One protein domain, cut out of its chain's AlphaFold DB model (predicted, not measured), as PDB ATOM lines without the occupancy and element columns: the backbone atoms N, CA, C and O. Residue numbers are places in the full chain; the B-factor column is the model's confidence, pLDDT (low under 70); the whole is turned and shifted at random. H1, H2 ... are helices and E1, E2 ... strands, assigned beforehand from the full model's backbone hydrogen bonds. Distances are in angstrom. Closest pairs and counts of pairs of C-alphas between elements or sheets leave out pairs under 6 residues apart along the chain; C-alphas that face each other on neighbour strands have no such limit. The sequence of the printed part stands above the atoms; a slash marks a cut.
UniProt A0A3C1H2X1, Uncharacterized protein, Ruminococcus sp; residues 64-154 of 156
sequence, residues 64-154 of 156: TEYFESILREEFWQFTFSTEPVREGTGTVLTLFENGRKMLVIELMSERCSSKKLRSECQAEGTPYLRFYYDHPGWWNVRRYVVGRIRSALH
ATOM      1  N   THR A  64      51.281   3.278  48.222       93.62
ATOM      2  CA  THR A  64      50.915   4.695  48.342       93.62
ATOM      3  C   THR A  64      52.142   5.535  48.681       93.62
ATOM      4  O   THR A  64      52.412   6.505  47.981       93.62
ATOM      5  N   GLU A  65      52.939   5.127  49.676       95.06
ATOM      6  CA  GLU A  65      54.181   5.823  50.047       95.06
ATOM      7  C   GLU A  65      55.174   5.893  48.882       95.06
ATOM      8  O   GLU A  65      55.803   6.930  48.672       95.06
ATOM      9  N   TYR A  66      55.272   4.827  48.083       95.62
ATOM     10  CA  TYR A  66      56.089   4.824  46.872       95.62
ATOM     11  C   TYR A  66      55.658   5.924  45.888       95.62
ATOM     12  O   TYR A  66      56.486   6.734  45.470       95.62
ATOM     13  N   PHE A  67      54.366   6.020  45.557       96.50
ATOM     14  CA  PHE A  67      53.876   7.074  44.658       96.50
ATOM     15  C   PHE A  67      54.008   8.473  45.272       96.50
ATOM     16  O   PHE A  67      54.414   9.399  44.572       96.50
ATOM     17  N   GLU A  68      53.731   8.638  46.566       96.88
ATOM     18  CA  GLU A  68      53.922   9.921  47.249       96.88
ATOM     19  C   GLU A  68      55.386  10.378  47.229       96.88
ATOM     20  O   GLU A  68      55.639  11.569  47.049       96.88
ATOM     21  N   SER A  69      56.352   9.461  47.372       96.88
ATOM     22  CA  SER A  69      57.780   9.797  47.267       96.88
ATOM     23  C   SER A  69      58.126  10.363  45.886       96.88
ATOM     24  O   SER A  69      58.737  11.425  45.790       96.88
ATOM     25  N   ILE A  70      57.621   9.740  44.814       96.81
ATOM     26  CA  ILE A  70      57.806  10.226  43.441       96.81
ATOM     27  C   ILE A  70      57.180  11.610  43.270       96.81
ATOM     28  O   ILE A  70      57.808  12.491  42.689       96.81
ATOM     29  N   LEU A  71      55.958  11.823  43.772       97.56
ATOM     30  CA  LEU A  71      55.284  13.120  43.670       97.56
ATOM     31  C   LEU A  71      56.052  14.224  44.402       97.56
ATOM     32  O   LEU A  71      56.247  15.299  43.841       97.56
ATOM     33  N   ARG A  72      56.537  13.952  45.619       97.50
ATOM     34  CA  ARG A  72      57.324  14.916  46.405       97.50
ATOM     35  C   ARG A  72      58.661  15.258  45.748       97.50
ATOM     36  O   ARG A  72      59.097  16.397  45.857       97.50
ATOM     37  N   GLU A  73      59.309  14.297  45.096       97.00
ATOM     38  CA  GLU A  73      60.645  14.485  44.519       97.00
ATOM     39  C   GLU A  73      60.609  15.066  43.094       97.00
ATOM     40  O   GLU A  73      61.387  15.961  42.769       97.00
ATOM     41  N   GLU A  74      59.708  14.587  42.234       97.12
ATOM     42  CA  GLU A  74      59.696  14.903  40.793       97.12
ATOM     43  C   GLU A  74      58.664  15.968  40.404       97.12
ATOM     44  O   GLU A  74      58.761  16.557  39.326       97.12
ATOM     45  N   PHE A  75      57.665  16.189  41.262       96.44
ATOM     46  CA  PHE A  75      56.513  17.062  41.022       96.44
ATOM     47  C   PHE A  75      56.304  18.040  42.190       96.44
ATOM     48  O   PHE A  75      55.175  18.406  42.510       96.44
ATOM     49  N   TRP A  76      57.404  18.469  42.820       96.44
ATOM     50  CA  TRP A  76      57.440  19.321  44.017       96.44
ATOM     51  C   TRP A  76      56.736  20.677  43.859       96.44
ATOM     52  O   TRP A  76      56.376  21.302  44.856       96.44
ATOM     53  N   GLN A  77      56.537  21.146  42.625       95.69
ATOM     54  CA  GLN A  77      55.797  22.371  42.322       95.69
ATOM     55  C   GLN A  77      54.282  22.236  42.548       95.69
ATOM     56  O   GLN A  77      53.586  23.245  42.658       95.69
ATOM     57  N   PHE A  78      53.766  21.008  42.624       97.25
ATOM     58  CA  PHE A  78      52.362  20.730  42.898       97.25
ATOM     59  C   PHE A  78      52.157  20.404  44.375       97.25
ATOM     60  O   PHE A  78      52.961  19.715  45.002       97.25
ATOM     61  N   THR A  79      51.022  20.827  44.925       97.81
ATOM     62  CA  THR A  79      50.511  20.231  46.163       97.81
ATOM     63  C   THR A  79      49.673  19.007  45.812       97.81
ATOM     64  O   THR A  79      49.141  18.914  44.705       97.81
ATOM     65  N   PHE A  80      49.545  18.042  46.721       97.81
ATOM     66  CA  PHE A  80      48.673  16.895  46.485       97.81
ATOM     67  C   PHE A  80      47.892  16.480  47.729       97.81
ATOM     68  O   PHE A  80      48.334  16.706  48.856       97.81
ATOM     69  N   SER A  81      46.726  15.874  47.507       97.69
ATOM     70  CA  SER A  81      45.946  15.176  48.531       97.69
ATOM     71  C   SER A  81      45.929  13.674  48.265       97.69
ATOM     72  O   SER A  81      46.023  13.244  47.114       97.69
ATOM     73  N   THR A  82      45.781  12.896  49.337       96.75
ATOM     74  CA  THR A  82      45.676  11.434  49.306       96.75
ATOM     75  C   THR A  82      44.361  11.032  49.967       96.75
ATOM     76  O   THR A  82      44.134  11.345  51.135       96.75
ATOM     77  N   GLU A  83      43.492  10.334  49.238       94.88
ATOM     78  CA  GLU A  83      42.179   9.905  49.726       94.88
ATOM     79  C   GLU A  83      41.961   8.406  49.476       94.88
ATOM     80  O   GLU A  83      42.179   7.932  48.359       94.88
ATOM     81  N   PRO A  84      41.505   7.624  50.470       91.38
ATOM     82  CA  PRO A  84      41.108   6.243  50.229       91.38
ATOM     83  C   PRO A  84      39.811   6.195  49.410       91.38
ATOM     84  O   PRO A  84      38.865   6.948  49.655       91.38
ATOM     85  N   VAL A  85      39.718   5.255  48.469       84.75
ATOM     86  CA  VAL A  85      38.454   4.973  47.775       84.75
ATOM     87  C   VAL A  85      37.474   4.372  48.788       84.75
ATOM     88  O   VAL A  85      37.831   3.444  49.511       84.75
ATOM     89  N   ARG A  86      36.229   4.873  48.839       67.88
ATOM     90  CA  ARG A  86      35.207   4.518  49.855       67.88
ATOM     91  C   ARG A  86      34.904   3.013  49.994       67.88
ATOM     92  O   ARG A  86      34.351   2.614  51.009       67.88
ATOM     93  N   GLU A  87      35.290   2.194  49.015       69.12
ATOM     94  CA  GLU A  87      35.134   0.728  49.014       69.12
ATOM     95  C   GLU A  87      36.467  -0.033  49.219       69.12
ATOM     96  O   GLU A  87      36.570  -1.226  48.948       69.12
ATOM     97  N   GLY A  88      37.504   0.649  49.717       62.56
ATOM     98  CA  GLY A  88      38.651   0.046  50.408       62.56
ATOM     99  C   GLY A  88      39.752  -0.573  49.544       62.56
ATOM    100  O   GLY A  88      40.715  -1.100  50.088       62.56
ATOM    101  N   THR A  89      39.653  -0.515  48.218       75.81
ATOM    102  CA  THR A  89      40.581  -1.227  47.313       75.81
ATOM    103  C   THR A  89      41.436  -0.311  46.439       75.81
ATOM    104  O   THR A  89      42.036  -0.747  45.453       75.81
ATOM    105  N   GLY A  90      41.512   0.970  46.797       88.94
ATOM    106  CA  GLY A  90      42.331   1.930  46.079       88.94
ATOM    107  C   GLY A  90      42.579   3.217  46.848       88.94
ATOM    108  O   GLY A  90      41.946   3.493  47.868       88.94
ATOM    109  N   THR A  91      43.493   4.005  46.305       94.44
ATOM    110  CA  THR A  91      43.884   5.325  46.788       94.44
ATOM    111  C   THR A  91      43.827   6.298  45.619       94.44
ATOM    112  O   THR A  91      44.306   5.990  44.529       94.44
ATOM    113  N   VAL A  92      43.252   7.474  45.835       95.81
ATOM    114  CA  VAL A  92      43.245   8.572  44.873       95.81
ATOM    115  C   VAL A  92      44.236   9.624  45.341       95.81
ATOM    116  O   VAL A  92      44.142  10.123  46.461       95.81
ATOM    117  N   LEU A  93      45.177   9.964  44.471       97.50
ATOM    118  CA  LEU A  93      46.083  11.091  44.632       97.50
ATOM    119  C   LEU A  93      45.618  12.202  43.692       97.50
ATOM    120  O   LEU A  93      45.466  11.966  42.493       97.50
ATOM    121  N   THR A  94      45.392  13.407  44.206       98.19
ATOM    122  CA  THR A  94      45.011  14.558  43.370       98.19
ATOM    123  C   THR A  94      46.087  15.622  43.447       98.19
ATOM    124  O   THR A  94      46.395  16.083  44.541       98.19
ATOM    125  N   LEU A  95      46.645  16.014  42.302       98.06
ATOM    126  CA  LEU A  95      47.615  17.102  42.191       98.06
ATOM    127  C   LEU A  95      46.886  18.427  41.974       98.06
ATOM    128  O   LEU A  95      45.953  18.513  41.166       98.06
ATOM    129  N   PHE A  96      47.369  19.466  42.642       97.69
ATOM    130  CA  PHE A  96      46.843  20.818  42.578       97.69
ATOM    131  C   PHE A  96      47.943  21.835  42.278       97.69
ATOM    132  O   PHE A  96      49.068  21.730  42.763       97.69
ATOM    133  N   GLU A  97      47.575  22.871  41.531       96.31
ATOM    134  CA  GLU A  97      48.380  24.070  41.311       96.31
ATOM    135  C   GLU A  97      47.479  25.287  41.534       96.31
ATOM    136  O   GLU A  97      46.400  25.382  40.948       96.31
ATOM    137  N   ASN A  98      47.873  26.200  42.428       95.25
ATOM    138  CA  ASN A  98      47.090  27.400  42.765       95.25
ATOM    139  C   ASN A  98      45.615  27.108  43.127       95.25
ATOM    140  O   ASN A  98      44.708  27.858  42.769       95.25
ATOM    141  N   GLY A  99      45.363  25.986  43.813       94.44
ATOM    142  CA  GLY A  99      44.020  25.549  44.217       94.44
ATOM    143  C   GLY A  99      43.186  24.889  43.111       94.44
ATOM    144  O   GLY A  99      42.076  24.433  43.381       94.44
ATOM    145  N   ARG A 100      43.702  24.786  41.881       95.31
ATOM    146  CA  ARG A 100      43.051  24.092  40.764       95.31
ATOM    147  C   ARG A 100      43.535  22.646  40.675       95.31
ATOM    148  O   ARG A 100      44.732  22.400  40.774       95.31
ATOM    149  N   LYS A 101      42.620  21.698  40.439       96.19
ATOM    150  CA  LYS A 101      42.975  20.302  40.128       96.19
ATOM    151  C   LYS A 101      43.702  20.235  38.784       96.19
ATOM    152  O   LYS A 101      43.170  20.698  37.776       96.19
ATOM    153  N   MET A 102      44.882  19.626  38.780       97.25
ATOM    154  CA  MET A 102      45.724  19.478  37.589       97.25
ATOM    155  C   MET A 102      45.740  18.045  37.067       97.25
ATOM    156  O   MET A 102      45.785  17.831  35.859       97.25
ATOM    157  N   LEU A 103      45.688  17.060  37.965       97.81
ATOM    158  CA  LEU A 103      45.704  15.645  37.613       97.81
ATOM    159  C   LEU A 103      45.115  14.814  38.752       97.81
ATOM    160  O   LEU A 103      45.437  15.035  39.917       97.81
ATOM    161  N   VAL A 104      44.310  13.815  38.400       97.31
ATOM    162  CA  VAL A 104      43.849  12.770  39.319       97.31
ATOM    163  C   VAL A 104      44.558  11.460  38.984       97.31
ATOM    164  O   VAL A 104      44.583  11.032  37.831       97.31
ATOM    165  N   ILE A 105      45.129  10.806  39.991       97.31
ATOM    166  CA  ILE A 105      45.814   9.518  39.876       97.31
ATOM    167  C   ILE A 105      45.086   8.510  40.763       97.31
ATOM    168  O   ILE A 105      45.043   8.660  41.979       97.31
ATOM    169  N   GLU A 106      44.532   7.461  40.166       95.25
ATOM    170  CA  GLU A 106      43.922   6.346  40.891       95.25
ATOM    171  C   GLU A 106      44.904   5.174  40.971       95.25
ATOM    172  O   GLU A 106      45.346   4.629  39.955       95.25
ATOM    173  N   LEU A 107      45.228   4.774  42.195       94.19
ATOM    174  CA  LEU A 107      45.978   3.570  42.516       94.19
ATOM    175  C   LEU A 107      44.978   2.506  42.957       94.19
ATOM    176  O   LEU A 107      44.237   2.722  43.912       94.19
ATOM    177  N   MET A 108      44.923   1.367  42.279       92.19
ATOM    178  CA  MET A 108      43.903   0.356  42.568       92.19
ATOM    179  C   MET A 108      44.374  -1.063  42.269       92.19
ATOM    180  O   MET A 108      45.344  -1.261  41.540       92.19
ATOM    181  N   SER A 109      43.655  -2.048  42.803       89.75
ATOM    182  CA  SER A 109      43.829  -3.439  42.384       89.75
ATOM    183  C   SER A 109      43.366  -3.638  40.938       89.75
ATOM    184  O   SER A 109      42.370  -3.047  40.511       89.75
ATOM    185  N   GLU A 110      44.030  -4.523  40.195       88.00
ATOM    186  CA  GLU A 110      43.575  -5.008  38.885       88.00
ATOM    187  C   GLU A 110      42.185  -5.656  38.948       88.00
ATOM    188  O   GLU A 110      41.440  -5.647  37.970       88.00
ATOM    189  N   ARG A 111      41.816  -6.186  40.120       86.19
ATOM    190  CA  ARG A 111      40.542  -6.872  40.357       86.19
ATOM    191  C   ARG A 111      39.375  -5.904  40.502       86.19
ATOM    192  O   ARG A 111      38.221  -6.325  40.486       86.19
ATOM    193  N   CYS A 112      39.663  -4.616  40.647       82.81
ATOM    194  CA  CYS A 112      38.655  -3.593  40.833       82.81
ATOM    195  C   CYS A 112      38.275  -2.947  39.498       82.81
ATOM    196  O   CYS A 112      39.113  -2.656  38.646       82.81
ATOM    197  N   SER A 113      36.986  -2.657  39.325       70.00
ATOM    198  CA  SER A 113      36.468  -1.947  38.154       70.00
ATOM    199  C   SER A 113      35.857  -0.606  38.557       70.00
ATOM    200  O   SER A 113      34.641  -0.441  38.616       70.00
ATOM    201  N   SER A 114      36.698   0.388  38.816       70.94
ATOM    202  CA  SER A 114      36.256   1.774  38.966       70.94
ATOM    203  C   SER A 114      36.062   2.376  37.570       70.94
ATOM    204  O   SER A 114      37.004   2.458  36.788       70.94
ATOM    205  N   LYS A 115      34.834   2.734  37.177       81.38
ATOM    206  CA  LYS A 115      34.579   3.526  35.946       81.38
ATOM    207  C   LYS A 115      34.112   4.947  36.252       81.38
ATOM    208  O   LYS A 115      34.265   5.835  35.417       81.38
ATOM    209  N   LYS A 116      33.571   5.151  37.454       88.75
ATOM    210  CA  LYS A 116      32.936   6.394  37.883       88.75
ATOM    211  C   LYS A 116      33.931   7.555  37.946       88.75
ATOM    212  O   LYS A 116      33.719   8.543  37.255       88.75
ATOM    213  N   LEU A 117      35.050   7.383  38.652       91.00
ATOM    214  CA  LEU A 117      36.042   8.448  38.840       91.00
ATOM    215  C   LEU A 117      36.621   8.956  37.512       91.00
ATOM    216  O   LEU A 117      36.736  10.159  37.293       91.00
ATOM    217  N   ARG A 118      36.920   8.042  36.579       91.94
ATOM    218  CA  ARG A 118      37.369   8.410  35.229       91.94
ATOM    219  C   ARG A 118      36.325   9.254  34.492       91.94
ATOM    220  O   ARG A 118      36.689  10.232  33.848       91.94
ATOM    221  N   SER A 119      35.050   8.866  34.566       92.44
ATOM    222  CA  SER A 119      33.957   9.602  33.921       92.44
ATOM    223  C   SER A 119      33.769  10.993  34.526       92.44
ATOM    224  O   SER A 119      33.509  11.937  33.789       92.44
ATOM    225  N   GLU A 120      33.910  11.123  35.846       93.56
ATOM    226  CA  GLU A 120      33.840  12.407  36.553       93.56
ATOM    227  C   GLU A 120      34.990  13.328  36.128       93.56
ATOM    228  O   GLU A 120      34.746  14.454  35.703       93.56
ATOM    229  N   CYS A 121      36.229  12.821  36.109       94.00
ATOM    230  CA  CYS A 121      37.389  13.586  35.641       94.00
ATOM    231  C   CYS A 121      37.219  14.049  34.187       94.00
ATOM    232  O   CYS A 121      37.517  15.196  33.861       94.00
ATOM    233  N   GLN A 122      36.690  13.179  33.318       93.31
ATOM    234  CA  GLN A 122      36.413  13.523  31.923       93.31
ATOM    235  C   GLN A 122      35.353  14.627  31.798       93.31
ATOM    236  O   GLN A 122      35.523  15.528  30.981       93.31
ATOM    237  N   ALA A 123      34.286  14.578  32.600       95.44
ATOM    238  CA  ALA A 123      33.251  15.611  32.614       95.44
ATOM    239  C   ALA A 123      33.781  16.962  33.134       95.44
ATOM    240  O   ALA A 123      33.389  18.009  32.626       95.44
ATOM    241  N   GLU A 124      34.702  16.939  34.101       94.50
ATOM    242  CA  GLU A 124      35.380  18.126  34.647       94.50
ATOM    243  C   GLU A 124      36.521  18.647  33.748       94.50
ATOM    244  O   GLU A 124      37.078  19.712  34.012       94.50
ATOM    245  N   GLY A 125      36.912  17.902  32.706       94.38
ATOM    246  CA  GLY A 125      38.079  18.222  31.878       94.38
ATOM    247  C   GLY A 125      39.418  18.087  32.615       94.38
ATOM    248  O   GLY A 125      40.405  18.698  32.212       94.38
ATOM    249  N   THR A 126      39.462  17.310  33.701       95.75
ATOM    250  CA  THR A 126      40.683  17.061  34.477       95.75
ATOM    251  C   THR A 126      41.380  15.795  33.965       95.75
ATOM    252  O   THR A 126      40.728  14.752  33.843       95.75
ATOM    253  N   PRO A 127      42.694  15.836  33.676       96.38
ATOM    254  CA  PRO A 127      43.469  14.648  33.342       96.38
ATOM    255  C   PRO A 127      43.343  13.553  34.404       96.38
ATOM    256  O   PRO A 127      43.293  13.823  35.606       96.38
ATOM    257  N   TYR A 128      43.325  12.302  33.952       95.69
ATOM    258  CA  TYR A 128      43.156  11.139  34.812       95.69
ATOM    259  C   TYR A 128      44.146  10.032  34.435       95.69
ATOM    260  O   TYR A 128      44.241   9.631  33.270       95.69
ATOM    261  N   LEU A 129      44.851   9.503  35.435       96.25
ATOM    262  CA  LEU A 129      45.743   8.357  35.311       96.25
ATOM    263  C   LEU A 129      45.327   7.234  36.255       96.25
ATOM    264  O   LEU A 129      44.784   7.458  37.332       96.25
ATOM    265  N   ARG A 130      45.646   6.007  35.843       94.25
ATOM    266  CA  ARG A 130      45.454   4.799  36.638       94.25
ATOM    267  C   ARG A 130      46.725   3.976  36.674       94.25
ATOM    268  O   ARG A 130      47.332   3.747  35.621       94.25
ATOM    269  N   PHE A 131      47.043   3.480  37.862       94.75
ATOM    270  CA  PHE A 131      48.096   2.506  38.091       94.75
ATOM    271  C   PHE A 131      47.563   1.332  38.907       94.75
ATOM    272  O   PHE A 131      46.782   1.507  39.844       94.75
ATOM    273  N   TYR A 132      48.003   0.135  38.532       92.50
ATOM    274  CA  TYR A 132      47.659  -1.092  39.233       92.50
ATOM    275  C   TYR A 132      48.803  -1.494  40.151       92.50
ATOM    276  O   TYR A 132      49.933  -1.632  39.680       92.50
ATOM    277  N   TYR A 133      48.531  -1.661  41.445       89.38
ATOM    278  CA  TYR A 133      49.579  -2.031  42.402       89.38
ATOM    279  C   TYR A 133      49.865  -3.541  42.421       89.38
ATOM    280  O   TYR A 133      50.932  -3.941  42.871       89.38
ATOM    281  N   ASP A 134      48.952  -4.371  41.913       88.88
ATOM    282  CA  ASP A 134      49.012  -5.838  41.970       88.88
ATOM    283  C   ASP A 134      48.925  -6.529  40.598       88.88
ATOM    284  O   ASP A 134      48.766  -7.745  40.549       88.88
ATOM    285  N   HIS A 135      49.075  -5.794  39.489       87.75
ATOM    286  CA  HIS A 135      49.017  -6.391  38.153       87.75
ATOM    287  C   HIS A 135      50.297  -7.187  37.834       87.75
ATOM    288  O   HIS A 135      51.383  -6.595  37.747       87.75
ATOM    289  N   PRO A 136      50.214  -8.509  37.579       84.50
ATOM    290  CA  PRO A 136      51.382  -9.324  37.274       84.50
ATOM    291  C   PRO A 136      52.128  -8.828  36.035       84.50
ATOM    292  O   PRO A 136      51.530  -8.517  35.002       84.50
ATOM    293  N   GLY A 137      53.453  -8.756  36.136       85.50
ATOM    294  CA  GLY A 137      54.318  -8.344  35.034       85.50
ATOM    295  C   GLY A 137      54.303  -6.847  34.729       85.50
ATOM    296  O   GLY A 137      54.978  -6.438  33.791       85.50
ATOM    297  N   TRP A 138      53.568  -6.034  35.493       89.38
ATOM    298  CA  TRP A 138      53.568  -4.583  35.355       89.38
ATOM    299  C   TRP A 138      54.367  -3.945  36.488       89.38
ATOM    300  O   TRP A 138      53.941  -3.862  37.643       89.38
ATOM    301  N   TRP A 139      55.539  -3.442  36.137       90.31
ATOM    302  CA  TRP A 139      56.476  -2.847  37.071       90.31
ATOM    303  C   TRP A 139      56.310  -1.338  36.958       90.31
ATOM    304  O   TRP A 139      56.751  -0.729  35.984       90.31
ATOM    305  N   ASN A 140      55.638  -0.722  37.935       93.06
ATOM    306  CA  ASN A 140      55.486   0.732  38.008       93.06
ATOM    307  C   ASN A 140      56.816   1.366  38.435       93.06
ATOM    308  O   ASN A 140      56.885   2.054  39.449       93.06
ATOM    309  N   VAL A 141      57.884   1.100  37.685       94.31
ATOM    310  CA  VAL A 141      59.204   1.693  37.889       94.31
ATOM    311  C   VAL A 141      59.108   3.209  37.805       94.31
ATOM    312  O   VAL A 141      58.262   3.760  37.087       94.31
ATOM    313  N   ARG A 142      59.982   3.889  38.539       93.62
ATOM    314  CA  ARG A 142      59.927   5.339  38.715       93.62
ATOM    315  C   ARG A 142      59.894   6.079  37.382       93.62
ATOM    316  O   ARG A 142      59.001   6.899  37.174       93.62
ATOM    317  N   ARG A 143      60.781   5.741  36.439       93.31
ATOM    318  CA  ARG A 143      60.820   6.390  35.112       93.31
ATOM    319  C   ARG A 143      59.499   6.293  34.342       93.31
ATOM    320  O   ARG A 143      59.111   7.234  33.654       93.31
ATOM    321  N   TYR A 144      58.788   5.174  34.479       93.56
ATOM    322  CA  TYR A 144      57.503   4.952  33.821       93.56
ATOM    323  C   TYR A 144      56.404   5.812  34.448       93.56
ATOM    324  O   TYR A 144      55.659   6.485  33.734       93.56
ATOM    325  N   VAL A 145      56.333   5.829  35.782       95.25
ATOM    326  CA  VAL A 145      55.371   6.650  36.528       95.25
ATOM    327  C   VAL A 145      55.577   8.131  36.205       95.25
ATOM    328  O   VAL A 145      54.633   8.806  35.794       95.25
ATOM    329  N   VAL A 146      56.820   8.613  36.297       95.75
ATOM    330  CA  VAL A 146      57.186  10.005  36.000       95.75
ATOM    331  C   VAL A 146      56.847  10.372  34.559       95.75
ATOM    332  O   VAL A 146      56.212  11.401  34.325       95.75
ATOM    333  N   GLY A 147      57.214   9.525  33.592       94.81
ATOM    334  CA  GLY A 147      56.914   9.757  32.179       94.81
ATOM    335  C   GLY A 147      55.415   9.900  31.920       94.81
ATOM    336  O   GLY A 147      54.989  10.842  31.256       94.81
ATOM    337  N   ARG A 148      54.585   9.025  32.503       95.50
ATOM    338  CA  ARG A 148      53.125   9.104  32.338       95.50
ATOM    339  C   ARG A 148      52.512  10.344  32.974       95.50
ATOM    340  O   ARG A 148      51.613  10.927  32.372       95.50
ATOM    341  N   ILE A 149      52.983  10.741  34.154       96.81
ATOM    342  CA  ILE A 149      52.495  11.947  34.833       96.81
ATOM    343  C   ILE A 149      52.881  13.200  34.037       96.81
ATOM    344  O   ILE A 149      52.012  14.027  33.769       96.81
ATOM    345  N   ARG A 150      54.137  13.316  33.578       96.06
ATOM    346  CA  ARG A 150      54.588  14.452  32.749       96.06
ATOM    347  C   ARG A 150      53.768  14.587  31.468       96.06
ATOM    348  O   ARG A 150      53.283  15.677  31.178       96.06
ATOM    349  N   SER A 151      53.537  13.476  30.764       94.62
ATOM    350  CA  SER A 151      52.702  13.467  29.559       94.62
ATOM    351  C   SER A 151      51.258  13.897  29.833       94.62
ATOM    352  O   SER A 151      50.666  14.587  29.010       94.62
ATOM    353  N   ALA A 152      50.682  13.512  30.978       95.19
ATOM    354  CA  ALA A 152      49.312  13.883  31.340       95.19
ATOM    355  C   ALA A 152      49.172  15.357  31.748       95.19
ATOM    356  O   ALA A 152      48.127  15.959  31.514       95.19
ATOM    357  N   LEU A 153      50.215  15.938  32.342       93.44
ATOM    358  CA  LEU A 153      50.252  17.345  32.745       93.44
ATOM    359  C   LEU A 153      50.602  18.299  31.589       93.44
ATOM    360  O   LEU A 153      50.662  19.503  31.809       93.44
ATOM    361  N   HIS A 154      50.812  17.787  30.369       79.19
ATOM    362  CA  HIS A 154      51.219  18.573  29.199       79.19
ATOM    363  C   HIS A 154      52.489  19.419  29.424       79.19
ATOM    364  O   HIS A 154      52.613  20.505  28.863       79.19
TER     365      HIS A 154
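This is residues 64 to 154 of the 156 residues of an uncharacterized protein of Ruminococcus sp (UniProt A0A3C1H2X1). A twisted sheet of four strands has helices over both faces: H1 and H3 cover one face, and H2 covers the other. The printed part has 91 residues with three named helices and four named strands, in the order H1 E1 E2 E3 H2 E4 H3. The sheet's order is E1, E2, E3, E4, mixed; the class is mixed, helices and strands. The whole is compact, with a radius of gyration of the C-alphas of 12.6 A and spans of 35 by 29 by 20 A.

H1, residues 64 to 74, is on the sheet of E1, residues 79 to 84, E2, residues 90 to 97, E3, residues 100 to 108, and E4, residues 128 to 132, at a height of 9.3 A; its closest C-alphas to E2 are Thr 64 and Thr 91, 7.2 A. E1, E2 and E3 form a meander, each strand the antiparallel neighbour of the one before, in two hairpins: N 81 and O 94 are 3.0 A apart, N 93 and O 105 2.8 A. H2, residues 116 to 124, is on the opposite face, height 9.6 A, with Cys 121 and Tyr 128 its closest C-alphas to E4, 6.3 A. E3, H2 and E4 are a strand-helix-strand unit, two parallel neighbour strands with a helix between, its crossover right-handed; N 106 and O 129 are 2.8 A apart. H3, residues 142 to 152, is on the same face as H1, height 10.4 A; they only just touch, with 3 pairs of C-alphas within 8 A, the closest Ile 70 and Arg 142, 7.1 A. In H1, H2 and H3 every O i to N i+4 pair is within hydrogen-bond range.

H1 begins at C-alpha 64 (50.915, 4.695, 48.342) and is 15.4 A long. E2 measures 23.4 A and E3 23.8 A. H3, 15.5 A, ends at C-alpha 152 (49.312, 13.883, 31.340).

The C-alphas farthest apart, Asn 98 and Pro 136, are 37.4 A apart. The printed part has no cut and no long link. Its mean pLDDT is 92.2; residues 86 to 88 are under 70.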